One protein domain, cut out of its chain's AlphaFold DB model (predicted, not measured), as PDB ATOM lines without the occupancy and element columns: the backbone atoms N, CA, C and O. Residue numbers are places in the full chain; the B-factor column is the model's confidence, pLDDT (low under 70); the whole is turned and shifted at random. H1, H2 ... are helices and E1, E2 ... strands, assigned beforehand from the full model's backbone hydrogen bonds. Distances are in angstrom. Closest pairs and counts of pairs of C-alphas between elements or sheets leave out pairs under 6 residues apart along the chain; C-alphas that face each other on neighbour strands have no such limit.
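AT A GLANCE: This is residues 402 to 551 and 589 to 639 of the 673 residues of the protein "uncharacterized protein LOC109484511" of Branchiostoma belcheri (UniProt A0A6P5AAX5). Two twisted sheets of four strands, E1 E2 E8 E7 and E4 E3 E9 E10, lie partly face to face as a sandwich, their strands crossed. The short helix H2 lies over the face of the second sheet turned away from the first, with the hairpin E5 and E6 on that side too, while the short helix H3 only grazes this sheet; two small hairpins, E11 with E12 and E13 with E14, follow beyond one end of the sandwich. The printed part has 201 residues with four named helices and 14 named strands, in the order E1 E2 H1 E3 H2 E4 E5 E6 H3 E7 E8 E9 H4 E10 E11 E12 E13 E14; the class is mostly strand, and each of the five sheets is antiparallel. The whole is compact, with a radius of gyration of the C-alphas of 17.7 A and spans of 62 by 42 by 28 A.

HOW THE PARTS SIT: E1, residues 403 to 410, and E2, residues 430 to 438, form an antiparallel hairpin at 155 degrees, with N 405 and O 436 2.8 A apart. E8, residues 522 to 528, is the next strand, with N 433 and O 525 2.8 A apart. E7, residues 508 to 512, is the edge strand after it and forms a hairpin with E8, with N 512 and O 522 at 2.8 A. In the other sheet the order is E4, residues 475 to 480, E3, residues 446 to 457, E9, residues 537 to 549, and E10, residues 598 to 606. N 478 and O 453 are 2.8 A apart between E4 and E3, N 449 and O 546 2.8 A between E3 and E9, and N 541 and O 602 2.7 A between E9 and E10. In this sandwich, two sheets face to face, the facing parts are 8.8 A centre to centre and the strands stand at 41 degrees. The closest C-alphas of E1 and E10 are those of Leu 404 and Phe 600, 6.0 A apart; those of E3 and E8 are Leu 448 and His 523, 6.1 A apart. H1, residues 440 to 444, only grazes the second sheet, as does H3, residues 495 to 498. H2, residues 466 to 469, is on that sheet at a height of 7.2 A, only just over E3, on which 3 of its 4 C-alphas fall. E5, residues 485 to 488, and E6, residues 491 to 494, form a hairpin, with N 493 and O 486 at 2.8 A. H4, residues 590 to 593, is on neither of the two four-stranded sheets. E11, residues 614 to 616, and E12, residues 621 to 623, form a hairpin, with N 623 and O 614 at 2.8 A. E13, residues 628 to 630, and E14, residues 637 to 639, form another, with N 629 and O 638 at 2.9 A. H1 has 0 of 1 O i to N i+4 pairs within hydrogen-bond range but 2 of 2 O i to N i+3 pairs; H2, H3 and H4 are too short for an i+4 pair.

IN THESE COORDINATES: E1 begins at C-alpha 403 (-21.224, -59.811, -31.338) and is 21.2 A long; E2 is 27.1 A long. E3, 32.4 A long, bends by 52 degrees at residue 451. E9, the longest strand, runs 38.5 A from C-alpha 537 (-42.025, -42.692, -37.225), and E10 runs 25.6 A. E14 ends at C-alpha 639 (-38.727, -20.118, -51.772).

THE WHOLE: The two C-alphas farthest apart, those of Asp 589 and Lys 627, are 63.6 A apart. Residues 552 to 588 are not printed, and C-alphas 551 and 589 are 23.0 A apart across this cut. The link from E1 to E2, 19 residues, is long. The mean pLDDT of the printed part is 84.6; 16 residues are under 70, among them residues 419 to 422, 516 to 519 and 531 to 534.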
ATOM      1  N   ILE A 402     -19.549 -64.168 -31.459       88.38
ATOM      2  CA  ILE A 402     -19.206 -62.946 -32.183       88.38
ATOM      3  C   ILE A 402     -20.394 -61.996 -32.125       88.38
ATOM      4  O   ILE A 402     -21.445 -62.278 -32.708       88.38
ATOM      5  N   THR A 403     -20.200 -60.844 -31.496       87.19
ATOM      6  CA  THR A 403     -21.224 -59.811 -31.338       87.19
ATOM      7  C   THR A 403     -20.924 -58.605 -32.224       87.19
ATOM      8  O   THR A 403     -19.774 -58.288 -32.536       87.19
ATOM      9  N   LEU A 404     -21.980 -57.942 -32.699       89.31
ATOM     10  CA  LEU A 404     -21.890 -56.755 -33.547       89.31
ATOM     11  C   LEU A 404     -22.327 -55.524 -32.759       89.31
ATOM     12  O   LEU A 404     -23.342 -55.550 -32.065       89.31
ATOM     13  N   HIS A 405     -21.596 -54.426 -32.920       84.94
ATOM     14  CA  HIS A 405     -21.853 -53.180 -32.213       84.94
ATOM     15  C   HIS A 405     -21.932 -52.004 -33.178       84.94
ATOM     16  O   HIS A 405     -21.117 -51.883 -34.101       84.94
ATOM     17  N   LEU A 406     -22.863 -51.087 -32.903       84.75
ATOM     18  CA  LEU A 406     -22.875 -49.785 -33.554       84.75
ATOM     19  C   LEU A 406     -21.627 -49.018 -33.126       84.75
ATOM     20  O   LEU A 406     -21.451 -48.717 -31.948       84.75
ATOM     21  N   HIS A 407     -20.759 -48.703 -34.078       80.31
ATOM     22  CA  HIS A 407     -19.685 -47.754 -33.831       80.31
ATOM     23  C   HIS A 407     -20.221 -46.328 -33.934       80.31
ATOM     24  O   HIS A 407     -19.975 -45.512 -33.051       80.31
ATOM     25  N   ARG A 408     -20.982 -46.041 -34.998       79.88
ATOM     26  CA  ARG A 408     -21.517 -44.705 -35.265       79.88
ATOM     27  C   ARG A 408     -22.691 -44.750 -36.240       79.88
ATOM     28  O   ARG A 408     -22.703 -45.565 -37.160       79.88
ATOM     29  N   MET A 409     -23.656 -43.851 -36.068       84.25
ATOM     30  CA  MET A 409     -24.733 -43.613 -37.029       84.25
ATOM     31  C   MET A 409     -24.951 -42.112 -37.181       84.25
ATOM     32  O   MET A 409     -25.468 -41.475 -36.270       84.25
ATOM     33  N   VAL A 410     -24.534 -41.553 -38.314       84.31
ATOM     34  CA  VAL A 410     -24.486 -40.100 -38.514       84.31
ATOM     35  C   VAL A 410     -25.203 -39.638 -39.772       84.31
ATOM     36  O   VAL A 410     -25.220 -40.348 -40.780       84.31
ATOM     37  N   GLY A 411     -25.787 -38.446 -39.680       82.25
ATOM     38  CA  GLY A 411     -26.424 -37.712 -40.765       82.25
ATOM     39  C   GLY A 411     -25.431 -36.984 -41.670       82.25
ATOM     40  O   GLY A 411     -24.220 -37.232 -41.644       82.25
ATOM     41  N   SER A 412     -25.953 -36.079 -42.497       76.44
ATOM     42  CA  SER A 412     -25.146 -35.360 -43.496       76.44
ATOM     43  C   SER A 412     -24.241 -34.278 -42.899       76.44
ATOM     44  O   SER A 412     -23.206 -33.980 -43.495       76.44
ATOM     45  N   ASP A 413     -24.564 -33.759 -41.710       70.31
ATOM     46  CA  ASP A 413     -23.746 -32.799 -40.957       70.31
ATOM     47  C   ASP A 413     -22.895 -33.488 -39.866       70.31
ATOM     48  O   ASP A 413     -22.349 -32.841 -38.968       70.31
ATOM     49  N   ASN A 414     -22.743 -34.817 -39.963       68.62
ATOM     50  CA  ASN A 414     -22.040 -35.678 -39.009       68.62
ATOM     51  C   ASN A 414     -22.661 -35.690 -37.592       68.62
ATOM     52  O   ASN A 414     -21.986 -36.019 -36.615       68.62
ATOM     53  N   GLU A 415     -23.943 -35.336 -37.478       72.44
ATOM     54  CA  GLU A 415     -24.752 -35.423 -36.262       72.44
ATOM     55  C   GLU A 415     -25.264 -36.849 -36.019       72.44
ATOM     56  O   GLU A 415     -25.524 -37.575 -36.974       72.44
ATOM     57  N   ASP A 416     -25.441 -37.268 -34.763       73.25
ATOM     58  CA  ASP A 416     -26.002 -38.592 -34.454       73.25
ATOM     59  C   ASP A 416     -27.494 -38.645 -34.779       73.25
ATOM     60  O   ASP A 416     -28.308 -37.853 -34.289       73.25
ATOM     61  N   VAL A 417     -27.842 -39.629 -35.603       79.38
ATOM     62  CA  VAL A 417     -29.205 -39.866 -36.085       79.38
ATOM     63  C   VAL A 417     -29.760 -41.224 -35.651       79.38
ATOM     64  O   VAL A 417     -30.789 -41.652 -36.168       79.38
ATOM     65  N   SER A 418     -29.115 -41.909 -34.700       76.12
ATOM     66  CA  SER A 418     -29.634 -43.137 -34.075       76.12
ATOM     67  C   SER A 418     -30.951 -42.895 -33.309       76.12
ATOM     68  O   SER A 418     -31.443 -41.768 -33.237       76.12
ATOM     69  N   VAL A 419     -31.553 -43.929 -32.693       68.56
ATOM     70  CA  VAL A 419     -32.772 -43.783 -31.847       68.56
ATOM     71  C   VAL A 419     -32.635 -42.671 -30.801       68.56
ATOM     72  O   VAL A 419     -33.619 -42.014 -30.467       68.56
ATOM     73  N   ASN A 420     -31.417 -42.448 -30.304       59.16
ATOM     74  CA  ASN A 420     -31.122 -41.445 -29.286       59.16
ATOM     75  C   ASN A 420     -30.895 -40.032 -29.865       59.16
ATOM     76  O   ASN A 420     -30.804 -39.066 -29.102       59.16
ATOM     77  N   GLY A 421     -30.817 -39.894 -31.192       60.12
ATOM     78  CA  GLY A 421     -30.689 -38.622 -31.898       60.12
ATOM     79  C   GLY A 421     -31.986 -37.805 -31.853       60.12
ATOM     80  O   GLY A 421     -33.077 -38.318 -32.097       60.12
ATOM     81  N   ARG A 422     -31.888 -36.502 -31.549       63.25
ATOM     82  CA  ARG A 422     -33.068 -35.642 -31.301       63.25
ATOM     83  C   ARG A 422     -33.828 -35.218 -32.562       63.25
ATOM     84  O   ARG A 422     -35.033 -35.002 -32.482       63.25
ATOM     85  N   ARG A 423     -33.139 -35.036 -33.696       74.19
ATOM     86  CA  ARG A 423     -33.745 -34.516 -34.942       74.19
ATOM     87  C   ARG A 423     -34.421 -35.615 -35.767       74.19
ATOM     88  O   ARG A 423     -35.378 -35.343 -36.489       74.19
ATOM     89  N   GLY A 424     -33.923 -36.845 -35.643       76.69
ATOM     90  CA  GLY A 424     -34.171 -37.896 -36.618       76.69
ATOM     91  C   GLY A 424     -33.530 -37.589 -37.975       76.69
ATOM     92  O   GLY A 424     -32.949 -36.525 -38.193       76.69
ATOM     93  N   VAL A 425     -33.651 -38.543 -38.889       84.38
ATOM     94  CA  VAL A 425     -33.185 -38.435 -40.272       84.38
ATOM     95  C   VAL A 425     -34.227 -37.671 -41.087       84.38
ATOM     96  O   VAL A 425     -35.432 -37.864 -40.900       84.38
ATOM     97  N   ALA A 426     -33.798 -36.803 -41.992       85.25
ATOM     98  CA  ALA A 426     -34.662 -36.074 -42.909       85.25
ATOM     99  C   ALA A 426     -34.782 -36.753 -44.278       85.25
ATOM    100  O   ALA A 426     -34.054 -37.691 -44.615       85.25
ATOM    101  N   HIS A 427     -35.783 -36.349 -45.061       85.75
ATOM    102  CA  HIS A 427     -35.940 -36.864 -46.419       85.75
ATOM    103  C   HIS A 427     -34.714 -36.475 -47.262       85.75
ATOM    104  O   HIS A 427     -34.186 -35.378 -47.109       85.75
ATOM    105  N   LEU A 428     -34.242 -37.358 -48.147       85.88
ATOM    106  CA  LEU A 428     -33.036 -37.145 -48.968       85.88
ATOM    107  C   LEU A 428     -31.728 -36.955 -48.183       85.88
ATOM    108  O   LEU A 428     -30.689 -36.717 -48.794       85.88
ATOM    109  N   GLU A 429     -31.750 -37.089 -46.860       86.19
ATOM    110  CA  GLU A 429     -30.542 -37.040 -46.050       86.19
ATOM    111  C   GLU A 429     -29.695 -38.297 -46.277       86.19
ATOM    112  O   GLU A 429     -30.216 -39.419 -46.332       86.19
ATOM    113  N   ASN A 430     -28.384 -38.105 -46.414       87.88
ATOM    114  CA  ASN A 430     -27.427 -39.199 -46.447       87.88
ATOM    115  C   ASN A 430     -27.074 -39.606 -45.022       87.88
ATOM    116  O   ASN A 430     -26.669 -38.769 -44.216       87.88
ATOM    117  N   VAL A 431     -27.188 -40.901 -44.747       89.56
ATOM    118  CA  VAL A 431     -26.882 -41.496 -43.452       89.56
ATOM    119  C   VAL A 431     -25.725 -42.468 -43.613       89.56
ATOM    120  O   VAL A 431     -25.732 -43.325 -44.499       89.56
ATOM    121  N   THR A 432     -24.737 -42.342 -42.733       90.69
ATOM    122  CA  THR A 432     -23.605 -43.263 -42.621       90.69
ATOM    123  C   THR A 432     -23.772 -44.121 -41.374       90.69
ATOM    124  O   THR A 432     -23.884 -43.598 -40.269       90.69
ATOM    125  N   VAL A 433     -23.757 -45.441 -41.550       91.12
ATOM    126  CA  VAL A 433     -23.801 -46.442 -40.480       91.12
ATOM    127  C   VAL A 433     -22.461 -47.164 -40.436       91.12
ATOM    128  O   VAL A 433     -22.006 -47.689 -41.452       91.12
ATOM    129  N   GLU A 434     -21.834 -47.196 -39.268       90.44
ATOM    130  CA  GLU A 434     -20.558 -47.861 -39.019       90.44
ATOM    131  C   GLU A 434     -20.745 -48.940 -37.954       90.44
ATOM    132  O   GLU A 434     -21.215 -48.662 -36.849       90.44
ATOM    133  N   VAL A 435     -20.380 -50.176 -38.292       90.81
ATOM    134  CA  VAL A 435     -20.534 -51.362 -37.442       90.81
ATOM    135  C   VAL A 435     -19.171 -52.009 -37.227       90.81
ATOM    136  O   VAL A 435     -18.387 -52.171 -38.165       90.81
ATOM    137  N   LYS A 436     -18.898 -52.409 -35.987       90.06
ATOM    138  CA  LYS A 436     -17.724 -53.205 -35.603       90.06
ATOM    139  C   LYS A 436     -18.155 -54.515 -34.955       90.06
ATOM    140  O   LYS A 436     -19.317 -54.664 -34.588       90.06
ATOM    141  N   PHE A 437     -17.223 -55.451 -34.805       90.69
ATOM    142  CA  PHE A 437     -17.491 -56.742 -34.171       90.69
ATOM    143  C   PHE A 437     -16.528 -57.034 -33.023       90.69
ATOM    144  O   PHE A 437     -15.375 -56.610 -33.062       90.69
ATOM    145  N   SER A 438     -17.008 -57.742 -32.011       87.44
ATOM    146  CA  SER A 438     -16.238 -58.306 -30.900       87.44
ATOM    147  C   SER A 438     -16.226 -59.837 -31.047       87.44
ATOM    148  O   SER A 438     -17.185 -60.383 -31.604       87.44
ATOM    149  N   PRO A 439     -15.163 -60.550 -30.634       87.06
ATOM    150  CA  PRO A 439     -13.956 -60.039 -29.972       87.06
ATOM    151  C   PRO A 439     -12.965 -59.346 -30.906       87.06
ATOM    152  O   PRO A 439     -12.770 -59.738 -32.064       87.06
ATOM    153  N   ALA A 440     -12.272 -58.333 -30.392       84.69
ATOM    154  CA  ALA A 440     -11.367 -57.491 -31.164       84.69
ATOM    155  C   ALA A 440     -10.154 -58.251 -31.724       84.69
ATOM    156  O   ALA A 440      -9.662 -57.907 -32.803       84.69
ATOM    157  N   PHE A 441      -9.696 -59.327 -31.070       82.88
ATOM    158  CA  PHE A 441      -8.565 -60.121 -31.570       82.88
ATOM    159  C   PHE A 441      -8.843 -60.743 -32.950       82.88
ATOM    160  O   PHE A 441      -7.924 -60.889 -33.761       82.88
ATOM    161  N   LEU A 442     -10.107 -61.054 -33.266       86.56
ATOM    162  CA  LEU A 442     -10.498 -61.592 -34.571       86.56
ATOM    163  C   LEU A 442     -10.342 -60.558 -35.695       86.56
ATOM    164  O   LEU A 442     -10.122 -60.936 -36.846       86.56
ATOM    165  N   ARG A 443     -10.371 -59.256 -35.386       86.00
ATOM    166  CA  ARG A 443     -10.204 -58.176 -36.377       86.00
ATOM    167  C   ARG A 443      -8.821 -58.167 -37.014       86.00
ATOM    168  O   ARG A 443      -8.649 -57.551 -38.065       86.00
ATOM    169  N   GLN A 444      -7.831 -58.843 -36.428       81.00
ATOM    170  CA  GLN A 444      -6.519 -59.018 -37.056       81.00
ATOM    171  C   GLN A 444      -6.626 -59.867 -38.327       81.00
ATOM    172  O   GLN A 444      -6.050 -59.505 -39.354       81.00
ATOM    173  N   ASP A 445      -7.426 -60.932 -38.272       84.62
ATOM    174  CA  ASP A 445      -7.498 -61.977 -39.295       84.62
ATOM    175  C   ASP A 445      -8.749 -61.908 -40.174       84.62
ATOM    176  O   ASP A 445      -8.725 -62.388 -41.311       84.62
ATOM    177  N   TYR A 446      -9.813 -61.282 -39.677       90.38
ATOM    178  CA  TYR A 446     -11.122 -61.241 -40.315       90.38
ATOM    179  C   TYR A 446     -11.606 -59.806 -40.543       90.38
ATOM    180  O   TYR A 446     -11.137 -58.854 -39.916       90.38
ATOM    181  N   GLN A 447     -12.549 -59.665 -41.466       92.75
ATOM    182  CA  GLN A 447     -13.289 -58.440 -41.745       92.75
ATOM    183  C   GLN A 447     -14.769 -58.769 -41.960       92.75
ATOM    184  O   GLN A 447     -15.111 -59.902 -42.306       92.75
ATOM    185  N   LEU A 448     -15.635 -57.779 -41.766       94.25
ATOM    186  CA  LEU A 448     -17.069 -57.920 -42.005       94.25
ATOM    187  C   LEU A 448     -17.377 -57.755 -43.495       94.25
ATOM    188  O   LEU A 448     -16.989 -56.760 -44.109       94.25
ATOM    189  N   GLU A 449     -18.124 -58.702 -44.048       93.44
ATOM    190  CA  GLU A 449     -18.747 -58.627 -45.367       93.44
ATOM    191  C   GLU A 449     -20.260 -58.485 -45.198       93.44
ATOM    192  O   GLU A 449     -20.911 -59.334 -44.588       93.44
ATOM    193  N   LEU A 450     -20.825 -57.399 -45.724       95.56
ATOM    194  CA  LEU A 450     -22.260 -57.139 -45.687       95.56
ATOM    195  C   LEU A 450     -22.982 -58.000 -46.732       95.56
ATOM    196  O   LEU A 450     -22.761 -57.837 -47.930       95.56
ATOM    197  N   THR A 451     -23.904 -58.854 -46.287       94.81
ATOM    198  CA  THR A 451     -24.707 -59.718 -47.173       94.81
ATOM    199  C   THR A 451     -26.169 -59.314 -47.267       94.81
ATOM    200  O   THR A 451     -26.823 -59.654 -48.252       94.81
ATOM    201  N   LEU A 452     -26.684 -58.560 -46.295       95.12
ATOM    202  CA  LEU A 452     -28.017 -57.961 -46.340       95.12
ATOM    203  C   LEU A 452     -27.993 -56.600 -45.650       95.12
ATOM    204  O   LEU A 452     -27.480 -56.496 -44.541       95.12
ATOM    205  N   PHE A 453     -28.597 -55.590 -46.268       96.00
ATOM    206  CA  PHE A 453     -28.962 -54.325 -45.629       96.00
ATOM    207  C   PHE A 453     -30.416 -54.032 -45.958       96.00
ATOM    208  O   PHE A 453     -30.781 -53.910 -47.129       96.00
ATOM    209  N   MET A 454     -31.243 -53.906 -44.930       93.75
ATOM    210  CA  MET A 454     -32.678 -53.691 -45.055       93.75
ATOM    211  C   MET A 454     -33.148 -52.675 -44.021       93.75
ATOM    212  O   MET A 454     -32.591 -52.589 -42.929       93.75
ATOM    213  N   VAL A 455     -34.188 -51.924 -44.364       92.75
ATOM    214  CA  VAL A 455     -34.815 -50.954 -43.467       92.75
ATOM    215  C   VAL A 455     -36.321 -51.154 -43.490       92.75
ATOM    216  O   VAL A 455     -36.885 -51.422 -44.550       92.75
ATOM    217  N   CYS A 456     -36.969 -51.013 -42.339       91.50
ATOM    218  CA  CYS A 456     -38.413 -51.146 -42.197       91.50
ATOM    219  C   CYS A 456     -39.017 -50.087 -41.275       91.50
ATOM    220  O   CYS A 456     -38.331 -49.523 -40.417       91.50
ATOM    221  N   ILE A 457     -40.311 -49.827 -41.467       89.62
ATOM    222  CA  ILE A 457     -41.127 -48.997 -40.581       89.62
ATOM    223  C   ILE A 457     -41.365 -49.752 -39.270       89.62
ATOM    224  O   ILE A 457     -41.665 -50.945 -39.262       89.62
ATOM    225  N   GLY A 458     -41.282 -49.031 -38.156       85.88
ATOM    226  CA  GLY A 458     -41.560 -49.546 -36.824       85.88
ATOM    227  C   GLY A 458     -40.302 -49.896 -36.039       85.88
ATOM    228  O   GLY A 458     -39.193 -50.004 -36.568       85.88
ATOM    229  N   ASN A 459     -40.500 -50.057 -34.735       84.19
ATOM    230  CA  ASN A 459     -39.461 -50.495 -33.821       84.19
ATOM    231  C   ASN A 459     -39.543 -52.017 -33.649       84.19
ATOM    232  O   ASN A 459     -40.401 -52.521 -32.925       84.19
ATOM    233  N   VAL A 460     -38.654 -52.733 -34.337       86.94
ATOM    234  CA  VAL A 460     -38.486 -54.190 -34.222       86.94
ATOM    235  C   VAL A 460     -37.095 -54.546 -33.693       86.94
ATOM    236  O   VAL A 460     -36.592 -55.638 -33.948       86.94
ATOM    237  N   THR A 461     -36.457 -53.634 -32.947       83.50
ATOM    238  CA  THR A 461     -35.082 -53.816 -32.452       83.50
ATOM    239  C   THR A 461     -34.950 -54.931 -31.418       83.50
ATOM    240  O   THR A 461     -33.864 -55.469 -31.246       83.50
ATOM    241  N   GLU A 462     -36.042 -55.306 -30.746       81.88
ATOM    242  CA  GLU A 462     -36.064 -56.419 -29.785       81.88
ATOM    243  C   GLU A 462     -36.021 -57.800 -30.463       81.88
ATOM    244  O   GLU A 462     -35.779 -58.810 -29.804       81.88
ATOM    245  N   HIS A 463     -36.253 -57.869 -31.779       83.81
ATOM    246  CA  HIS A 463     -36.260 -59.123 -32.520       83.81
ATOM    247  C   HIS A 463     -34.932 -59.300 -33.285       83.81
ATOM    248  O   HIS A 463     -34.635 -58.477 -34.148       83.81
ATOM    249  N   PRO A 464     -34.156 -60.386 -33.085       83.19
ATOM    250  CA  PRO A 464     -32.864 -60.582 -33.767       83.19
ATOM    251  C   PRO A 464     -32.953 -60.624 -35.299       83.19
ATOM    252  O   PRO A 464     -32.035 -60.215 -35.999       83.19
ATOM    253  N   ALA A 465     -34.090 -61.086 -35.829       86.62
ATOM    254  CA  ALA A 465     -34.370 -61.047 -37.265       86.62
ATOM    255  C   ALA A 465     -34.766 -59.640 -37.783       86.62
ATOM    256  O   ALA A 465     -34.836 -59.430 -38.991       86.62
ATOM    257  N   GLY A 466     -35.045 -58.682 -36.895       91.06
ATOM    258  CA  GLY A 466     -35.371 -57.293 -37.218       91.06
ATOM    259  C   GLY A 466     -36.411 -57.156 -38.331       91.06
ATOM    260  O   GLY A 466     -37.494 -57.733 -38.281       91.06
ATOM    261  N   CYS A 467     -36.069 -56.431 -39.388       93.06
ATOM    262  CA  CYS A 467     -36.949 -56.171 -40.525       93.06
ATOM    263  C   CYS A 467     -37.317 -57.411 -41.357       93.06
ATOM    264  O   CYS A 467     -38.219 -57.339 -42.191       93.06
ATOM    265  N   LEU A 468     -36.683 -58.567 -41.133       91.25
ATOM    266  CA  LEU A 468     -37.042 -59.817 -41.814       91.25
ATOM    267  C   LEU A 468     -38.443 -60.312 -41.441       91.25
ATOM    268  O   LEU A 468     -39.059 -61.026 -42.236       91.25
ATOM    269  N   VAL A 469     -38.945 -59.927 -40.261       89.94
ATOM    270  CA  VAL A 469     -40.306 -60.251 -39.802       89.94
ATOM    271  C   VAL A 469     -41.327 -59.149 -40.096       89.94
ATOM    272  O   VAL A 469     -42.515 -59.360 -39.867       89.94
ATOM    273  N   ALA A 470     -40.886 -57.991 -40.599       89.62
ATOM    274  CA  ALA A 470     -41.777 -56.910 -41.010       89.62
ATOM    275  C   ALA A 470     -42.515 -57.261 -42.312       89.62
ATOM    276  O   ALA A 470     -42.022 -58.059 -43.118       89.62
ATOM    277  N   ASP A 471     -43.680 -56.642 -42.516       87.62
ATOM    278  CA  ASP A 471     -44.447 -56.776 -43.754       87.62
ATOM    279  C   ASP A 471     -43.606 -56.280 -44.952       87.62
ATOM    280  O   ASP A 471     -42.935 -55.248 -44.832       87.62
ATOM    281  N   PRO A 472     -43.594 -56.992 -46.097       85.75
ATOM    282  CA  PRO A 472     -42.926 -56.532 -47.314       85.75
ATOM    283  C   PRO A 472     -43.282 -55.102 -47.744       85.75
ATOM    284  O   PRO A 472     -42.425 -54.416 -48.300       85.75
ATOM    285  N   ASP A 473     -44.505 -54.632 -47.474       84.00
ATOM    286  CA  ASP A 473     -44.925 -53.266 -47.819       84.00
ATOM    287  C   ASP A 473     -44.281 -52.193 -46.917       84.00
ATOM    288  O   ASP A 473     -44.129 -51.039 -47.328       84.00
ATOM    289  N   ASP A 474     -43.840 -52.580 -45.719       87.56
ATOM    290  CA  ASP A 474     -43.237 -51.698 -44.716       87.56
ATOM    291  C   ASP A 474     -41.704 -51.715 -44.747       87.56
ATOM    292  O   ASP A 474     -41.066 -51.088 -43.898       87.56
ATOM    293  N   ARG A 475     -41.080 -52.415 -45.702       90.00
ATOM    294  CA  ARG A 475     -39.620 -52.564 -45.769       90.00
ATOM    295  C   ARG A 475     -39.044 -52.343 -47.163       90.00
ATOM    296  O   ARG A 475     -39.724 -52.440 -48.180       90.00
ATOM    297  N   TYR A 476     -37.754 -52.035 -47.211       90.88
ATOM    298  CA  TYR A 476     -36.981 -52.026 -48.448       90.88
ATOM    299  C   TYR A 476     -35.596 -52.621 -48.250       90.88
ATOM    300  O   TYR A 476     -34.999 -52.520 -47.176       90.88
ATOM    301  N   VAL A 477     -35.059 -53.189 -49.324       93.12
ATOM    302  CA  VAL A 477     -33.729 -53.787 -49.351       93.12
ATOM    303  C   VAL A 477     -32.756 -52.833 -50.030       93.12
ATOM    304  O   VAL A 477     -32.940 -52.451 -51.183       93.12
ATOM    305  N   ALA A 478     -31.705 -52.448 -49.313       92.75
ATOM    306  CA  ALA A 478     -30.644 -51.605 -49.853       92.75
ATOM    307  C   ALA A 478     -29.462 -52.399 -50.407       92.75
ATOM    308  O   ALA A 478     -28.748 -51.933 -51.294       92.75
ATOM    309  N   TRP A 479     -29.252 -53.605 -49.886       94.31
ATOM    310  CA  TRP A 479     -28.193 -54.498 -50.331       94.31
ATOM    311  C   TRP A 479     -28.577 -55.949 -50.072       94.31
ATOM    312  O   TRP A 479     -29.126 -56.247 -49.013       94.31
ATOM    313  N   LYS A 480     -28.272 -56.848 -51.014       93.69
ATOM    314  CA  LYS A 480     -28.379 -58.301 -50.830       93.69
ATOM    315  C   LYS A 480     -27.370 -59.040 -51.708       93.69
ATOM    316  O   LYS A 480     -27.357 -58.866 -52.923       93.69
ATOM    317  N   GLU A 481     -26.570 -59.907 -51.104       91.81
ATOM    318  CA  GLU A 481     -25.619 -60.760 -51.820       91.81
ATOM    319  C   GLU A 481     -26.298 -62.038 -52.352       91.81
ATOM    320  O   GLU A 481     -27.262 -62.525 -51.748       91.81
ATOM    321  N   PRO A 482     -25.822 -62.647 -53.458       89.25
ATOM    322  CA  PRO A 482     -26.373 -63.903 -53.971       89.25
ATOM    323  C   PRO A 482     -26.221 -65.085 -53.009       89.25
ATOM    324  O   PRO A 482     -27.014 -66.023 -53.051       89.25
ATOM    325  N   HIS A 483     -25.196 -65.052 -52.155       87.69
ATOM    326  CA  HIS A 483     -24.880 -66.116 -51.203       87.69
ATOM    327  C   HIS A 483     -25.510 -65.901 -49.815       87.69
ATOM    328  O   HIS A 483     -25.205 -66.651 -48.891       87.69
ATOM    329  N   LEU A 484     -26.401 -64.912 -49.669       89.44
ATOM    330  CA  LEU A 484     -27.139 -64.656 -48.434       89.44
ATOM    331  C   LEU A 484     -27.920 -65.899 -47.985       89.44
ATOM    332  O   LEU A 484     -28.818 -66.372 -48.691       89.44
ATOM    333  N   VAL A 485     -27.612 -66.370 -46.775       89.38
ATOM    334  CA  VAL A 485     -28.391 -67.365 -46.036       89.38
ATOM    335  C   VAL A 485     -28.441 -66.926 -44.579       89.38
ATOM    336  O   VAL A 485     -27.414 -66.856 -43.919       89.38
ATOM    337  N   PHE A 486     -29.630 -66.643 -44.064       89.56
ATOM    338  CA  PHE A 486     -29.829 -66.314 -42.656       89.56
ATOM    339  C   PHE A 486     -30.890 -67.239 -42.077       89.56
ATOM    340  O   PHE A 486     -31.962 -67.379 -42.660       89.56
ATOM    341  N   GLU A 487     -30.599 -67.893 -40.957       87.62
ATOM    342  CA  GLU A 487     -31.535 -68.786 -40.279       87.62
ATOM    343  C   GLU A 487     -31.771 -68.299 -38.854       87.62
ATOM    344  O   GLU A 487     -30.832 -68.116 -38.085       87.62
ATOM    345  N   TYR A 488     -33.039 -68.109 -38.499       84.06
ATOM    346  CA  TYR A 488     -33.441 -67.757 -37.147       84.06
ATOM    347  C   TYR A 488     -34.736 -68.484 -36.790       84.06
ATOM    348  O   TYR A 488     -35.721 -68.437 -37.528       84.06
ATOM    349  N   ASN A 489     -34.724 -69.176 -35.649       82.50
ATOM    350  CA  ASN A 489     -35.868 -69.914 -35.104       82.50
ATOM    351  C   ASN A 489     -36.545 -70.863 -36.125       82.50
ATOM    352  O   ASN A 489     -37.768 -70.896 -36.256       82.50
ATOM    353  N   GLY A 490     -35.736 -71.591 -36.907       82.44
ATOM    354  CA  GLY A 490     -36.198 -72.540 -37.929       82.44
ATOM    355  C   GLY A 490     -36.746 -71.911 -39.216       82.44
ATOM    356  O   GLY A 490     -37.154 -72.641 -40.118       82.44
ATOM    357  N   THR A 491     -36.751 -70.579 -39.325       87.56
ATOM    358  CA  THR A 491     -37.047 -69.866 -40.574       87.56
ATOM    359  C   THR A 491     -35.737 -69.502 -41.260       87.56
ATOM    360  O   THR A 491     -34.843 -68.945 -40.627       87.56
ATOM    361  N   THR A 492     -35.618 -69.813 -42.549       91.00
ATOM    362  CA  THR A 492     -34.440 -69.479 -43.356       91.00
ATOM    363  C   THR A 492     -34.818 -68.458 -44.417       91.00
ATOM    364  O   THR A 492     -35.709 -68.724 -45.220       91.00
ATOM    365  N   TRP A 493     -34.095 -67.344 -44.460       91.44
ATOM    366  CA  TRP A 493     -34.175 -66.339 -45.512       91.44
ATOM    367  C   TRP A 493     -32.959 -66.430 -46.429       91.44
ATOM    368  O   TRP A 493     -31.825 -66.634 -45.987       91.44
ATOM    369  N   ARG A 494     -33.199 -66.275 -47.724       93.06
ATOM    370  CA  ARG A 494     -32.219 -66.360 -48.803       93.06
ATOM    371  C   ARG A 494     -32.402 -65.199 -49.763       93.06
ATOM    372  O   ARG A 494     -33.449 -64.565 -49.802       93.06
ATOM    373  N   HIS A 495     -31.411 -64.988 -50.623       89.38
ATOM    374  CA  HIS A 495     -31.457 -63.969 -51.676       89.38
ATOM    375  C   HIS A 495     -32.798 -63.911 -52.445       89.38
ATOM    376  O   HIS A 495     -33.338 -62.832 -52.680       89.38
ATOM    377  N   GLY A 496     -33.345 -65.075 -52.821       88.31
ATOM    378  CA  GLY A 496     -34.576 -65.179 -53.612       88.31
ATOM    379  C   GLY A 496     -35.860 -64.776 -52.879       88.31
ATOM    380  O   GLY A 496     -36.861 -64.510 -53.541       88.31
ATOM    381  N   ASP A 497     -35.837 -64.689 -51.549       88.69
ATOM    382  CA  ASP A 497     -37.023 -64.360 -50.748       88.69
ATOM    383  C   ASP A 497     -37.351 -62.861 -50.776       88.69
ATOM    384  O   ASP A 497     -38.435 -62.464 -50.361       88.69
ATOM    385  N   PHE A 498     -36.440 -62.040 -51.313       89.50
ATOM    386  CA  PHE A 498     -36.552 -60.580 -51.350       89.50
ATOM    387  C   PHE A 498     -36.740 -60.015 -52.762       89.50
ATOM    388  O   PHE A 498     -36.362 -58.877 -53.038       89.50
ATOM    389  N   LEU A 499     -37.203 -60.829 -53.713       82.69
ATOM    390  CA  LEU A 499     -37.350 -60.406 -55.114       82.69
ATOM    391  C   LEU A 499     -38.560 -59.492 -55.341       82.69
ATOM    392  O   LEU A 499     -38.589 -58.754 -56.323       82.69
ATOM    393  N   SER A 500     -39.562 -59.564 -54.467       82.25
ATOM    394  CA  SER A 500     -40.750 -58.704 -54.499       82.25
ATOM    395  C   SER A 500     -40.579 -57.401 -53.723       82.25
ATOM    396  O   SER A 500     -41.368 -56.479 -53.915       82.25
ATOM    397  N   ASP A 501     -39.584 -57.337 -52.839       87.38
ATOM    398  CA  ASP A 501     -39.319 -56.177 -51.999       87.38
ATOM    399  C   ASP A 501     -38.807 -55.000 -52.829       87.38
ATOM    400  O   ASP A 501     -38.124 -55.159 -53.845       87.38
ATOM    401  N   TYR A 502     -39.122 -53.789 -52.374       87.00
ATOM    402  CA  TYR A 502     -38.594 -52.587 -53.000       87.00
ATOM    403  C   TYR A 502     -37.079 -52.493 -52.795       87.00
ATOM    404  O   TYR A 502     -36.581 -52.708 -51.689       87.00
ATOM    405  N   GLU A 503     -36.351 -52.120 -53.847       88.56
ATOM    406  CA  GLU A 503     -34.900 -51.948 -53.799       88.56
ATOM    407  C   GLU A 503     -34.507 -50.473 -53.824       88.56
ATOM    408  O   GLU A 503     -34.959 -49.701 -54.674       88.56
ATOM    409  N   GLN A 504     -33.616 -50.091 -52.912       88.12
ATOM    410  CA  GLN A 504     -33.020 -48.760 -52.873       88.12
ATOM    411  C   GLN A 504     -31.526 -48.879 -52.554       88.12
ATOM    412  O   GLN A 504     -31.170 -48.932 -51.377       88.12
ATOM    413  N   PRO A 505     -30.649 -48.925 -53.569       89.44
ATOM    414  CA  PRO A 505     -29.258 -49.307 -53.376       89.44
ATOM    415  C   PRO A 505     -28.524 -48.382 -52.402       89.44
ATOM    416  O   PRO A 505     -28.796 -47.180 -52.327       89.44
ATOM    417  N   LEU A 506     -27.558 -48.954 -51.686       92.44
ATOM    418  CA  LEU A 506     -26.582 -48.183 -50.921       92.44
ATOM    419  C   LEU A 506     -25.782 -47.260 -51.853       92.44
ATOM    420  O   LEU A 506     -25.435 -47.634 -52.974       92.44
ATOM    421  N   TYR A 507     -25.455 -46.065 -51.363       90.19
ATOM    422  CA  TYR A 507     -24.527 -45.152 -52.028       90.19
ATOM    423  C   TYR A 507     -23.103 -45.716 -52.007       90.19
ATOM    424  O   TYR A 507     -22.393 -45.691 -53.012       90.19
ATOM    425  N   TRP A 508     -22.700 -46.251 -50.854       93.06
ATOM    426  CA  TRP A 508     -21.390 -46.852 -50.659       93.06
ATOM    427  C   TRP A 508     -21.450 -47.905 -49.553       93.06
ATOM    428  O   TRP A 508     -22.189 -47.751 -48.581       93.06
ATOM    429  N   GLN A 509     -20.657 -48.964 -49.687       94.12
ATOM    430  CA  GLN A 509     -20.431 -49.935 -48.623       94.12
ATOM    431  C   GLN A 509     -19.005 -50.478 -48.707       94.12
ATOM    432  O   GLN A 509     -18.474 -50.644 -49.809       94.12
ATOM    433  N   GLY A 510     -18.387 -50.749 -47.563       92.31
ATOM    434  CA  GLY A 510     -17.054 -51.333 -47.529       92.31
ATOM    435  C   GLY A 510     -16.446 -51.386 -46.137       92.31
ATOM    436  O   GLY A 510     -16.897 -50.724 -45.201       92.31
ATOM    437  N   TYR A 511     -15.384 -52.178 -46.013       89.81
ATOM    438  CA  TYR A 511     -14.623 -52.287 -44.778       89.81
ATOM    439  C   TYR A 511     -13.533 -51.209 -44.726       89.81
ATOM    440  O   TYR A 511     -12.676 -51.125 -45.606       89.81
ATOM    441  N   VAL A 512     -13.581 -50.366 -43.699       88.69
ATOM    442  CA  VAL A 512     -12.611 -49.303 -43.427       88.69
ATOM    443  C   VAL A 512     -11.601 -49.838 -42.419       88.69
ATOM    444  O   VAL A 512     -11.948 -50.171 -41.288       88.69
ATOM    445  N   HIS A 513     -10.345 -49.949 -42.844       83.31
ATOM    446  CA  HIS A 513      -9.254 -50.443 -42.006       83.31
ATOM    447  C   HIS A 513      -8.725 -49.377 -41.039       83.31
ATOM    448  O   HIS A 513      -8.997 -48.188 -41.206       83.31
ATOM    449  N   GLU A 514      -7.944 -49.829 -40.055       76.56
ATOM    450  CA  GLU A 514      -7.299 -48.961 -39.070       76.56
ATOM    451  C   GLU A 514      -6.418 -47.898 -39.739       76.56
ATOM    452  O   GLU A 514      -5.613 -48.189 -40.631       76.56
ATOM    453  N   SER A 515      -6.563 -46.659 -39.283       71.50
ATOM    454  CA  SER A 515      -5.741 -45.511 -39.654       71.50
ATOM    455  C   SER A 515      -5.524 -44.616 -38.429       71.50
ATOM    456  O   SER A 515      -6.173 -44.792 -37.404       71.50
ATOM    457  N   ALA A 516      -4.644 -43.616 -38.536       59.72
ATOM    458  CA  ALA A 516      -4.457 -42.630 -37.465       59.72
ATOM    459  C   ALA A 516      -5.737 -41.823 -37.144       59.72
ATOM    460  O   ALA A 516      -5.833 -41.239 -36.072       59.72
ATOM    461  N   GLU A 517      -6.693 -41.773 -38.076       55.50
ATOM    462  CA  GLU A 517      -7.976 -41.069 -37.934       55.50
ATOM    463  C   GLU A 517      -9.123 -42.015 -37.557       55.50
ATOM    464  O   GLU A 517     -10.155 -41.569 -37.068       55.50
ATOM    465  N   ASN A 518      -8.954 -43.318 -37.791       63.00
ATOM    466  CA  ASN A 518      -9.926 -44.341 -37.448       63.00
ATOM    467  C   ASN A 518      -9.195 -45.559 -36.872       63.00
ATOM    468  O   ASN A 518      -8.878 -46.492 -37.613       63.00
ATOM    469  N   PRO A 519      -8.883 -45.558 -35.574       69.06
ATOM    470  CA  PRO A 519      -8.051 -46.598 -34.986       69.06
ATOM    471  C   PRO A 519      -8.787 -47.923 -34.790       69.06
ATOM    472  O   PRO A 519      -8.167 -48.931 -34.475       69.06
ATOM    473  N   THR A 520     -10.109 -47.937 -34.973       78.94
ATOM    474  CA  THR A 520     -10.920 -49.150 -34.931       78.94
ATOM    475  C   THR A 520     -11.400 -49.486 -36.343       78.94
ATOM    476  O   THR A 520     -12.025 -48.645 -36.994       78.94
ATOM    477  N   PRO A 521     -11.159 -50.702 -36.854       87.25
ATOM    478  CA  PRO A 521     -11.635 -51.068 -38.173       87.25
ATOM    479  C   PRO A 521     -13.146 -51.330 -38.121       87.25
ATOM    480  O   PRO A 521     -13.641 -52.005 -37.215       87.25
ATOM    481  N   VAL A 522     -13.879 -50.803 -39.101       90.56
ATOM    482  CA  VAL A 522     -15.349 -50.838 -39.137       90.56
ATOM    483  C   VAL A 522     -15.855 -51.178 -40.530       90.56
ATOM    484  O   VAL A 522     -15.243 -50.807 -41.531       90.56
ATOM    485  N   HIS A 523     -17.008 -51.832 -40.624       94.06
ATOM    486  CA  HIS A 523     -17.779 -51.822 -41.864       94.06
ATOM    487  C   HIS A 523     -18.611 -50.551 -41.914       94.06
ATOM    488  O   HIS A 523     -19.324 -50.239 -40.962       94.06
ATOM    489  N   ARG A 524     -18.509 -49.811 -43.013       94.19
ATOM    490  CA  ARG A 524     -19.273 -48.592 -43.240       94.19
ATOM    491  C   ARG A 524     -20.280 -48.836 -44.364       94.19
ATOM    492  O   ARG A 524     -19.958 -49.403 -45.405       94.19
ATOM    493  N   SER A 525     -21.507 -48.382 -44.147       95.62
ATOM    494  CA  SER A 525     -22.615 -48.429 -45.100       95.62
ATOM    495  C   SER A 525     -23.253 -47.050 -45.196       95.62
ATOM    496  O   SER A 525     -23.539 -46.428 -44.177       95.62
ATOM    497  N   GLN A 526     -23.473 -46.561 -46.411       93.50
ATOM    498  CA  GLN A 526     -24.055 -45.248 -46.674       93.50
ATOM    499  C   GLN A 526     -25.313 -45.391 -47.516       93.50
ATOM    500  O   GLN A 526     -25.285 -46.017 -48.577       93.50
ATOM    501  N   PHE A 527     -26.407 -44.788 -47.067       91.25
ATOM    502  CA  PHE A 527     -27.671 -44.783 -47.797       91.25
ATOM    503  C   PHE A 527     -28.315 -43.399 -47.767       91.25
ATOM    504  O   PHE A 527     -28.103 -42.618 -46.845       91.25
ATOM    505  N   THR A 528     -29.121 -43.109 -48.782       88.25
ATOM    506  CA  THR A 528     -29.930 -41.888 -48.849       88.25
ATOM    507  C   THR A 528     -31.347 -42.224 -48.424       88.25
ATOM    508  O   THR A 528     -31.924 -43.201 -48.890       88.25
ATOM    509  N   ASN A 529     -31.944 -41.431 -47.554       82.31
ATOM    510  CA  ASN A 529     -33.262 -41.747 -47.031       82.31
ATOM    511  C   ASN A 529     -34.412 -41.354 -47.989       82.31
ATOM    512  O   ASN A 529     -34.804 -40.187 -48.066       82.31
ATOM    513  N   LEU A 530     -34.976 -42.330 -48.719       80.56
ATOM    514  CA  LEU A 530     -36.040 -42.111 -49.715       80.56
ATOM    515  C   LEU A 530     -37.269 -43.004 -49.491       80.56
ATOM    516  O   LEU A 530     -38.391 -42.512 -49.358       80.56
ATOM    517  N   ALA A 531     -37.066 -44.322 -49.483       67.19
ATOM    518  CA  ALA A 531     -38.096 -45.315 -49.784       67.19
ATOM    519  C   ALA A 531     -39.316 -45.279 -48.863       67.19
ATOM    520  O   ALA A 531     -40.429 -45.518 -49.332       67.19
ATOM    521  N   LEU A 532     -39.096 -44.984 -47.583       69.31
ATOM    522  CA  LEU A 532     -40.125 -44.983 -46.550       69.31
ATOM    523  C   LEU A 532     -40.294 -43.595 -45.921       69.31
ATOM    524  O   LEU A 532     -40.802 -43.471 -44.813       69.31
ATOM    525  N   SER A 533     -39.900 -42.541 -46.642       69.62
ATOM    526  CA  SER A 533     -39.863 -41.169 -46.126       69.62
ATOM    527  C   SER A 533     -41.235 -40.478 -45.972       69.62
ATOM    528  O   SER A 533     -41.329 -39.265 -45.784       69.62
ATOM    529  N   ALA A 534     -42.324 -41.242 -46.039       69.88
ATOM    530  CA  ALA A 534     -43.684 -40.717 -46.024       69.88
ATOM    531  C   ALA A 534     -44.169 -40.288 -44.631       69.88
ATOM    532  O   ALA A 534     -44.974 -39.365 -44.522       69.88
ATOM    533  N   GLN A 535     -43.736 -40.985 -43.578       77.38
ATOM    534  CA  GLN A 535     -44.313 -40.865 -42.238       77.38
ATOM    535  C   GLN A 535     -43.234 -40.535 -41.223       77.38
ATOM    536  O   GLN A 535     -42.187 -41.164 -41.225       77.38
ATOM    537  N   SER A 536     -43.496 -39.593 -40.320       84.19
ATOM    538  CA  SER A 536     -42.633 -39.444 -39.153       84.19
ATOM    539  C   SER A 536     -42.902 -40.598 -38.187       84.19
ATOM    540  O   SER A 536     -43.993 -40.703 -37.627       84.19
ATOM    541  N   ALA A 537     -41.928 -41.493 -38.048       84.88
ATOM    542  CA  ALA A 537     -42.025 -42.692 -37.225       84.88
ATOM    543  C   ALA A 537     -40.630 -43.166 -36.791       84.88
ATOM    544  O   ALA A 537     -39.608 -42.612 -37.201       84.88
ATOM    545  N   GLN A 538     -40.594 -44.203 -35.955       87.38
ATOM    546  CA  GLN A 538     -39.376 -44.972 -35.715       87.38
ATOM    547  C   GLN A 538     -39.201 -46.019 -36.807       87.38
ATOM    548  O   GLN A 538     -40.172 -46.605 -37.284       87.38
ATOM    549  N   TYR A 539     -37.950 -46.241 -37.171       89.75
ATOM    550  CA  TYR A 539     -37.515 -47.150 -38.212       89.75
ATOM    551  C   TYR A 539     -36.451 -48.066 -37.652       89.75
ATOM    552  O   TYR A 539     -35.730 -47.707 -36.719       89.75
ATOM    553  N   THR A 540     -36.326 -49.234 -38.262       92.12
ATOM    554  CA  THR A 540     -35.304 -50.208 -37.910       92.12
ATOM    555  C   THR A 540     -34.436 -50.494 -39.128       92.12
ATOM    556  O   THR A 540     -34.942 -50.663 -40.232       92.12
ATOM    557  N   ILE A 541     -33.124 -50.545 -38.926       93.50
ATOM    558  CA  ILE A 541     -32.132 -51.061 -39.865       93.50
ATOM    559  C   ILE A 541     -31.788 -52.477 -39.425       93.50
ATOM    560  O   ILE A 541     -31.530 -52.733 -38.251       93.50
ATOM    561  N   THR A 542     -31.775 -53.405 -40.372       95.25
ATOM    562  CA  THR A 542     -31.308 -54.777 -40.184       95.25
ATOM    563  C   THR A 542     -30.207 -55.062 -41.182       95.25
ATOM    564  O   THR A 542     -30.406 -54.983 -42.396       95.25
ATOM    565  N   THR A 543     -29.044 -55.413 -40.655       95.19
ATOM    566  CA  THR A 543     -27.875 -55.805 -41.435       95.19
ATOM    567  C   THR A 543     -27.474 -57.229 -41.100       95.19
ATOM    568  O   THR A 543     -27.505 -57.610 -39.934       95.19
ATOM    569  N   VAL A 544     -27.081 -58.008 -42.103       95.06
ATOM    570  CA  VAL A 544     -26.502 -59.344 -41.913       95.06
ATOM    571  C   VAL A 544     -25.093 -59.341 -42.479       95.06
ATOM    572  O   VAL A 544     -24.879 -58.937 -43.624       95.06
ATOM    573  N   PHE A 545     -24.145 -59.806 -41.676       94.75
ATOM    574  CA  PHE A 545     -22.732 -59.867 -42.009       94.75
ATOM    575  C   PHE A 545     -22.200 -61.296 -41.960       94.75
ATOM    576  O   PHE A 545     -22.681 -62.123 -41.190       94.75
ATOM    577  N   TYR A 546     -21.158 -61.551 -42.743       92.06
ATOM    578  CA  TYR A 546     -20.262 -62.693 -42.569       92.06
ATOM    579  C   TYR A 546     -18.868 -62.206 -42.200       92.06
ATOM    580  O   TYR A 546     -18.455 -61.114 -42.596       92.06
ATOM    581  N   LEU A 547     -18.123 -63.031 -41.467       91.62
ATOM    582  CA  LEU A 547     -16.699 -62.800 -41.276       91.62
ATOM    583  C   LEU A 547     -15.924 -63.475 -42.404       91.62
ATOM    584  O   LEU A 547     -15.954 -64.696 -42.566       91.62
ATOM    585  N   VAL A 548     -15.162 -62.681 -43.150       90.75
ATOM    586  CA  VAL A 548     -14.261 -63.179 -44.189       90.75
ATOM    587  C   VAL A 548     -12.809 -62.960 -43.809       90.75
ATOM    588  O   VAL A 548     -12.437 -61.929 -43.253       90.75
ATOM    589  N   ALA A 549     -11.975 -63.960 -44.085       88.00
ATOM    590  CA  ALA A 549     -10.545 -63.889 -43.813       88.00
ATOM    591  C   ALA A 549      -9.864 -62.883 -44.753       88.00
ATOM    592  O   ALA A 549     -10.157 -62.851 -45.950       88.00
ATOM    593  N   LYS A 550      -8.912 -62.105 -44.232       85.81
ATOM    594  CA  LYS A 550      -8.114 -61.163 -45.034       85.81
ATOM    595  C   LYS A 550      -7.200 -61.903 -46.023       85.81
ATOM    596  O   LYS A 550      -6.708 -63.002 -45.742       85.81
ATOM    597  N   GLU A 551      -6.953 -61.297 -47.188       67.75
ATOM    598  CA  GLU A 551      -6.121 -61.894 -48.240       67.75
ATOM    599  C   GLU A 551      -4.706 -62.235 -47.727       67.75
ATOM    600  O   GLU A 551      -4.022 -61.404 -47.135       67.75
ATOM    601  N   ASP A 589     -15.945 -73.854 -30.051       69.00
ATOM    602  CA  ASP A 589     -14.972 -72.764 -29.984       69.00
ATOM    603  C   ASP A 589     -15.571 -71.560 -30.724       69.00
ATOM    604  O   ASP A 589     -16.343 -71.738 -31.671       69.00
ATOM    605  N   ILE A 590     -15.188 -70.334 -30.368       78.69
ATOM    606  CA  ILE A 590     -15.613 -69.131 -31.094       78.69
ATOM    607  C   ILE A 590     -15.291 -69.244 -32.592       78.69
ATOM    608  O   ILE A 590     -16.061 -68.793 -33.442       78.69
ATOM    609  N   MET A 591     -14.202 -69.948 -32.927       80.50
ATOM    610  CA  MET A 591     -13.797 -70.233 -34.305       80.50
ATOM    611  C   MET A 591     -14.826 -71.068 -35.085       80.50
ATOM    612  O   MET A 591     -14.886 -70.949 -36.309       80.50
ATOM    613  N   ASP A 592     -15.647 -71.876 -34.407       77.56
ATOM    614  CA  ASP A 592     -16.727 -72.649 -35.032       77.56
ATOM    615  C   ASP A 592     -17.903 -71.756 -35.456       77.56
ATOM    616  O   ASP A 592     -18.674 -72.131 -36.339       77.56
ATOM    617  N   THR A 593     -18.028 -70.565 -34.860       81.25
ATOM    618  CA  THR A 593     -19.126 -69.619 -35.122       81.25
ATOM    619  C   THR A 593     -18.794 -68.574 -36.193       81.25
ATOM    620  O   THR A 593     -19.659 -67.778 -36.557       81.25
ATOM    621  N   ILE A 594     -17.561 -68.572 -36.719       84.81
ATOM    622  CA  ILE A 594     -17.071 -67.597 -37.713       84.81
ATOM    623  C   ILE A 594     -17.811 -67.711 -39.047       84.81
ATOM    624  O   ILE A 594     -18.083 -66.701 -39.692       84.81
ATOM    625  N   ASP A 595     -18.115 -68.939 -39.470       82.19
ATOM    626  CA  ASP A 595     -18.807 -69.203 -40.737       82.19
ATOM    627  C   ASP A 595     -20.334 -68.981 -40.624       82.19
ATOM    628  O   ASP A 595     -21.054 -69.134 -41.613       82.19
ATOM    629  N   GLU A 596     -20.851 -68.637 -39.440       87.00
ATOM    630  CA  GLU A 596     -22.271 -68.348 -39.225       87.00
ATOM    631  C   GLU A 596     -22.582 -66.862 -39.501       87.00
ATOM    632  O   GLU A 596     -21.802 -65.988 -39.114       87.00
ATOM    633  N   PRO A 597     -23.734 -66.540 -40.122       89.12
ATOM    634  CA  PRO A 597     -24.143 -65.157 -40.354       89.12
ATOM    635  C   PRO A 597     -24.414 -64.430 -39.031       89.12
ATOM    636  O   PRO A 597     -25.043 -64.983 -38.127       89.12
ATOM    637  N   LYS A 598     -23.999 -63.165 -38.933       91.62
ATOM    638  CA  LYS A 598     -24.225 -62.305 -37.763       91.62
ATOM    639  C   LYS A 598     -25.179 -61.174 -38.127       91.62
ATOM    640  O   LYS A 598     -24.887 -60.371 -39.012       91.62
ATOM    641  N   SER A 599     -26.337 -61.128 -37.474       91.31
ATOM    642  CA  SER A 599     -27.311 -60.050 -37.655       91.31
ATOM    643  C   SER A 599     -27.058 -58.911 -36.674       91.31
ATOM    644  O   SER A 599     -26.808 -59.143 -35.496       91.31
ATOM    645  N   PHE A 600     -27.189 -57.682 -37.152       92.31
ATOM    646  CA  PHE A 600     -27.180 -56.472 -36.342       92.31
ATOM    647  C   PHE A 600     -28.437 -55.657 -36.641       92.31
ATOM    648  O   PHE A 600     -28.791 -55.457 -37.808       92.31
ATOM    649  N   VAL A 601     -29.116 -55.215 -35.584       91.38
ATOM    650  CA  VAL A 601     -30.384 -54.488 -35.662       91.38
ATOM    651  C   VAL A 601     -30.249 -53.194 -34.871       91.38
ATOM    652  O   VAL A 601     -29.881 -53.216 -33.700       91.38
ATOM    653  N   THR A 602     -30.542 -52.062 -35.504       89.69
ATOM    654  CA  THR A 602     -30.505 -50.745 -34.854       89.69
ATOM    655  C   THR A 602     -31.694 -49.906 -35.278       89.69
ATOM    656  O   THR A 602     -32.162 -50.018 -36.409       89.69
ATOM    657  N   GLY A 603     -32.198 -49.065 -34.382       87.50
ATOM    658  CA  GLY A 603     -33.288 -48.153 -34.696       87.50
ATOM    659  C   GLY A 603     -32.798 -46.753 -35.073       87.50
ATOM    660  O   GLY A 603     -31.684 -46.344 -34.740       87.50
ATOM    661  N   PHE A 604     -33.676 -45.984 -35.702       87.12
ATOM    662  CA  PHE A 604     -33.536 -44.541 -35.865       87.12
ATOM    663  C   PHE A 604     -34.905 -43.883 -36.007       87.12
ATOM    664  O   PHE A 604     -35.896 -44.537 -36.330       87.12
ATOM    665  N   SER A 605     -34.975 -42.581 -35.752       85.88
ATOM    666  CA  SER A 605     -36.209 -41.817 -35.948       85.88
ATOM    667  C   SER A 605     -36.168 -41.115 -37.292       85.88
ATOM    668  O   SER A 605     -35.138 -40.574 -37.682       85.88
ATOM    669  N   PHE A 606     -37.294 -41.086 -37.988       84.12
ATOM    670  CA  PHE A 606     -37.429 -40.369 -39.241       84.12
ATOM    671  C   PHE A 606     -38.420 -39.209 -39.080       84.12
ATOM    672  O   PHE A 606     -39.476 -39.341 -38.453       84.12
ATOM    673  N   SER A 607     -38.065 -38.051 -39.628       81.25
ATOM    674  CA  SER A 607     -38.799 -36.795 -39.425       81.25
ATOM    675  C   SER A 607     -40.001 -36.611 -40.358       81.25
ATOM    676  O   SER A 607     -40.844 -35.756 -40.097       81.25
ATOM    677  N   GLY A 608     -40.155 -37.446 -41.390       81.06
ATOM    678  CA  GLY A 608     -41.230 -37.286 -42.371       81.06
ATOM    679  C   GLY A 608     -40.868 -36.325 -43.504       81.06
ATOM    680  O   GLY A 608     -39.743 -35.836 -43.615       81.06
ATOM    681  N   CYS A 609     -41.850 -36.041 -44.358       83.19
ATOM    682  CA  CYS A 609     -41.758 -34.887 -45.244       83.19
ATOM    683  C   CYS A 609     -41.840 -33.583 -44.442       83.19
ATOM    684  O   CYS A 609     -42.603 -33.524 -43.475       83.19
ATOM    685  N   PRO A 610     -41.129 -32.520 -44.864       82.44
ATOM    686  CA  PRO A 610     -41.269 -31.211 -44.234       82.44
ATOM    687  C   PRO A 610     -42.725 -30.735 -44.318       82.44
ATOM    688  O   PRO A 610     -43.423 -31.057 -45.279       82.44
ATOM    689  N   GLU A 611     -43.175 -29.947 -43.335       78.69
ATOM    690  CA  GLU A 611     -44.601 -29.642 -43.091       78.69
ATOM    691  C   GLU A 611     -45.385 -29.155 -44.323       78.69
ATOM    692  O   GLU A 611     -46.581 -29.417 -44.454       78.69
ATOM    693  N   VAL A 612     -44.723 -28.436 -45.231       82.69
ATOM    694  CA  VAL A 612     -45.343 -27.863 -46.435       82.69
ATOM    695  C   VAL A 612     -45.264 -28.777 -47.661       82.69
ATOM    696  O   VAL A 612     -45.968 -28.536 -48.642       82.69
ATOM    697  N   ALA A 613     -44.435 -29.821 -47.633       84.00
ATOM    698  CA  ALA A 613     -44.306 -30.770 -48.730       84.00
ATOM    699  C   ALA A 613     -45.365 -31.870 -48.657       84.00
ATOM    700  O   ALA A 613     -45.801 -32.292 -47.587       84.00
ATOM    701  N   LYS A 614     -45.743 -32.398 -49.822       85.81
ATOM    702  CA  LYS A 614     -46.587 -33.592 -49.922       85.81
ATOM    703  C   LYS A 614     -45.761 -34.770 -50.397       85.81
ATOM    704  O   LYS A 614     -45.074 -34.678 -51.410       85.81
ATOM    705  N   TYR A 615     -45.859 -35.892 -49.696       85.19
ATOM    706  CA  TYR A 615     -45.220 -37.121 -50.145       85.19
ATOM    707  C   TYR A 615     -45.893 -37.639 -51.419       85.19
ATOM    708  O   TYR A 615     -47.100 -37.892 -51.436       85.19
ATOM    709  N   ASN A 616     -45.112 -37.818 -52.483       83.75
ATOM    710  CA  ASN A 616     -45.564 -38.486 -53.694       83.75
ATOM    711  C   ASN A 616     -45.178 -39.974 -53.622       83.75
ATOM    712  O   ASN A 616     -43.998 -40.287 -53.787       83.75
ATOM    713  N   PRO A 617     -46.131 -40.908 -53.449       76.50
ATOM    714  CA  PRO A 617     -45.822 -42.332 -53.294       76.50
ATOM    715  C   PRO A 617     -45.234 -42.979 -54.554       76.50
ATOM    716  O   PRO A 617     -44.537 -43.986 -54.454       76.50
ATOM    717  N   TYR A 618     -45.463 -42.405 -55.740       76.88
ATOM    718  CA  TYR A 618     -44.907 -42.927 -56.992       76.88
ATOM    719  C   TYR A 618     -43.439 -42.549 -57.176       76.88
ATOM    720  O   TYR A 618     -42.653 -43.353 -57.668       76.88
ATOM    721  N   ARG A 619     -43.075 -41.320 -56.800       75.31
ATOM    722  CA  ARG A 619     -41.688 -40.833 -56.866       75.31
ATOM    723  C   ARG A 619     -40.902 -41.109 -55.591       75.31
ATOM    724  O   ARG A 619     -39.681 -41.054 -55.620       75.31
ATOM    725  N   ARG A 620     -41.608 -41.419 -54.501       76.44
ATOM    726  CA  ARG A 620     -41.091 -41.566 -53.137       76.44
ATOM    727  C   ARG A 620     -40.295 -40.348 -52.681       76.44
ATOM    728  O   ARG A 620     -39.298 -40.469 -51.976       76.44
ATOM    729  N   THR A 621     -40.759 -39.174 -53.102       82.19
ATOM    730  CA  THR A 621     -40.151 -37.883 -52.792       82.19
ATOM    731  C   THR A 621     -41.160 -36.943 -52.164       82.19
ATOM    732  O   THR A 621     -42.337 -36.943 -52.538       82.19
ATOM    733  N   CYS A 622     -40.688 -36.099 -51.258       84.69
ATOM    734  CA  CYS A 622     -41.456 -34.972 -50.755       84.69
ATOM    735  C   CYS A 622     -41.489 -33.868 -51.820       84.69
ATOM    736  O   CYS A 622     -40.465 -33.275 -52.151       84.69
ATOM    737  N   GLU A 623     -42.662 -33.610 -52.391       86.81
ATOM    738  CA  GLU A 623     -42.864 -32.563 -53.389       86.81
ATOM    739  C   GLU A 623     -43.236 -31.252 -52.692       86.81
ATOM    740  O   GLU A 623     -44.259 -31.163 -52.003       86.81
ATOM    741  N   CYS A 624     -42.388 -30.236 -52.861       85.94
ATOM    742  CA  CYS A 624     -42.646 -28.895 -52.354       85.94
ATOM    743  C   CYS A 624     -43.789 -28.206 -53.126       85.94
ATOM    744  O   CYS A 624     -44.019 -28.517 -54.298       85.94
ATOM    745  N   PRO A 625     -44.501 -27.255 -52.495       84.81
ATOM    746  CA  PRO A 625     -45.507 -26.433 -53.164       84.81
ATOM    747  C   PRO A 625     -44.935 -25.599 -54.319       84.81
ATOM    748  O   PRO A 625     -43.735 -25.333 -54.384       84.81
ATOM    749  N   ASP A 626     -45.816 -25.113 -55.198       76.50
ATOM    750  CA  ASP A 626     -45.442 -24.227 -56.304       76.50
ATOM    751  C   ASP A 626     -44.606 -23.027 -55.812       76.50
ATOM    752  O   ASP A 626     -45.023 -22.312 -54.901       76.50
ATOM    753  N   LYS A 627     -43.469 -22.770 -56.484       78.25
ATOM    754  CA  LYS A 627     -42.449 -21.730 -56.183       78.25
ATOM    755  C   LYS A 627     -41.482 -22.036 -55.035       78.25
ATOM    756  O   LYS A 627     -40.621 -21.200 -54.760       78.25
ATOM    757  N   MET A 628     -41.580 -23.209 -54.420       81.75
ATOM    758  CA  MET A 628     -40.597 -23.688 -53.454       81.75
ATOM    759  C   MET A 628     -39.797 -24.855 -54.026       81.75
ATOM    760  O   MET A 628     -40.307 -25.647 -54.820       81.75
ATOM    761  N   VAL A 629     -38.539 -24.972 -53.616       82.50
ATOM    762  CA  VAL A 629     -37.672 -26.101 -53.952       82.50
ATOM    763  C   VAL A 629     -37.176 -26.740 -52.667       82.50
ATOM    764  O   VAL A 629     -36.952 -26.065 -51.664       82.50
ATOM    765  N   TYR A 630     -37.053 -28.063 -52.700       79.50
ATOM    766  CA  TYR A 630     -36.491 -28.814 -51.594       79.50
ATOM    767  C   TYR A 630     -34.999 -28.502 -51.482       79.50
ATOM    768  O   TYR A 630     -34.245 -28.764 -52.422       79.50
ATOM    769  N   ASN A 631     -34.578 -27.950 -50.349       76.94
ATOM    770  CA  ASN A 631     -33.177 -27.684 -50.075       76.94
ATOM    771  C   ASN A 631     -32.558 -28.902 -49.372       76.94
ATOM    772  O   ASN A 631     -32.985 -29.296 -48.291       76.94
ATOM    773  N   SER A 632     -31.540 -29.506 -49.988       70.81
ATOM    774  CA  SER A 632     -30.846 -30.691 -49.467       70.81
ATOM    775  C   SER A 632     -29.911 -30.416 -48.285       70.81
ATOM    776  O   SER A 632     -29.326 -31.357 -47.769       70.81
ATOM    777  N   LEU A 633     -29.724 -29.152 -47.890       67.25
ATOM    778  CA  LEU A 633     -28.914 -28.751 -46.735       67.25
ATOM    779  C   LEU A 633     -29.778 -28.461 -45.511       67.25
ATOM    780  O   LEU A 633     -29.425 -28.825 -44.398       67.25
ATOM    781  N   THR A 634     -30.918 -27.798 -45.707       71.31
ATOM    782  CA  THR A 634     -31.841 -27.484 -44.605       71.31
ATOM    783  C   THR A 634     -32.935 -28.532 -44.442       71.31
ATOM    784  O   THR A 634     -33.640 -28.524 -43.437       71.31
ATOM    785  N   PHE A 635     -33.087 -29.424 -45.425       79.94
ATOM    786  CA  PHE A 635     -34.133 -30.445 -45.504       79.94
ATOM    787  C   PHE A 635     -35.559 -29.879 -45.435       79.94
ATOM    788  O   PHE A 635     -36.508 -30.544 -45.013       79.94
ATOM    789  N   THR A 636     -35.724 -28.629 -45.875       83.44
ATOM    790  CA  THR A 636     -37.007 -27.925 -45.916       83.44
ATOM    791  C   THR A 636     -37.316 -27.413 -47.319       83.44
ATOM    792  O   THR A 636     -36.465 -27.400 -48.209       83.44
ATOM    793  N   CYS A 637     -38.574 -27.031 -47.544       83.00
ATOM    794  CA  CYS A 637     -38.974 -26.356 -48.771       83.00
ATOM    795  C   CYS A 637     -38.756 -24.855 -48.617       83.00
ATOM    796  O   CYS A 637     -39.406 -24.220 -47.786       83.00
ATOM    797  N   GLU A 638     -37.888 -24.300 -49.449       84.31
ATOM    798  CA  GLU A 638     -37.535 -22.884 -49.425       84.31
ATOM    799  C   GLU A 638     -38.019 -22.195 -50.698       84.31
ATOM    800  O   GLU A 638     -38.108 -22.817 -51.761       84.31
ATOM    801  N   GLU A 639     -38.369 -20.910 -50.597       80.69
ATOM    802  CA  GLU A 639     -38.727 -20.118 -51.772       80.69
ATOM    803  C   GLU A 639     -37.522 -19.978 -52.700       80.69
ATOM    804  O   GLU A 639     -36.391 -19.778 -52.263       80.69
TER     805      GLU A 639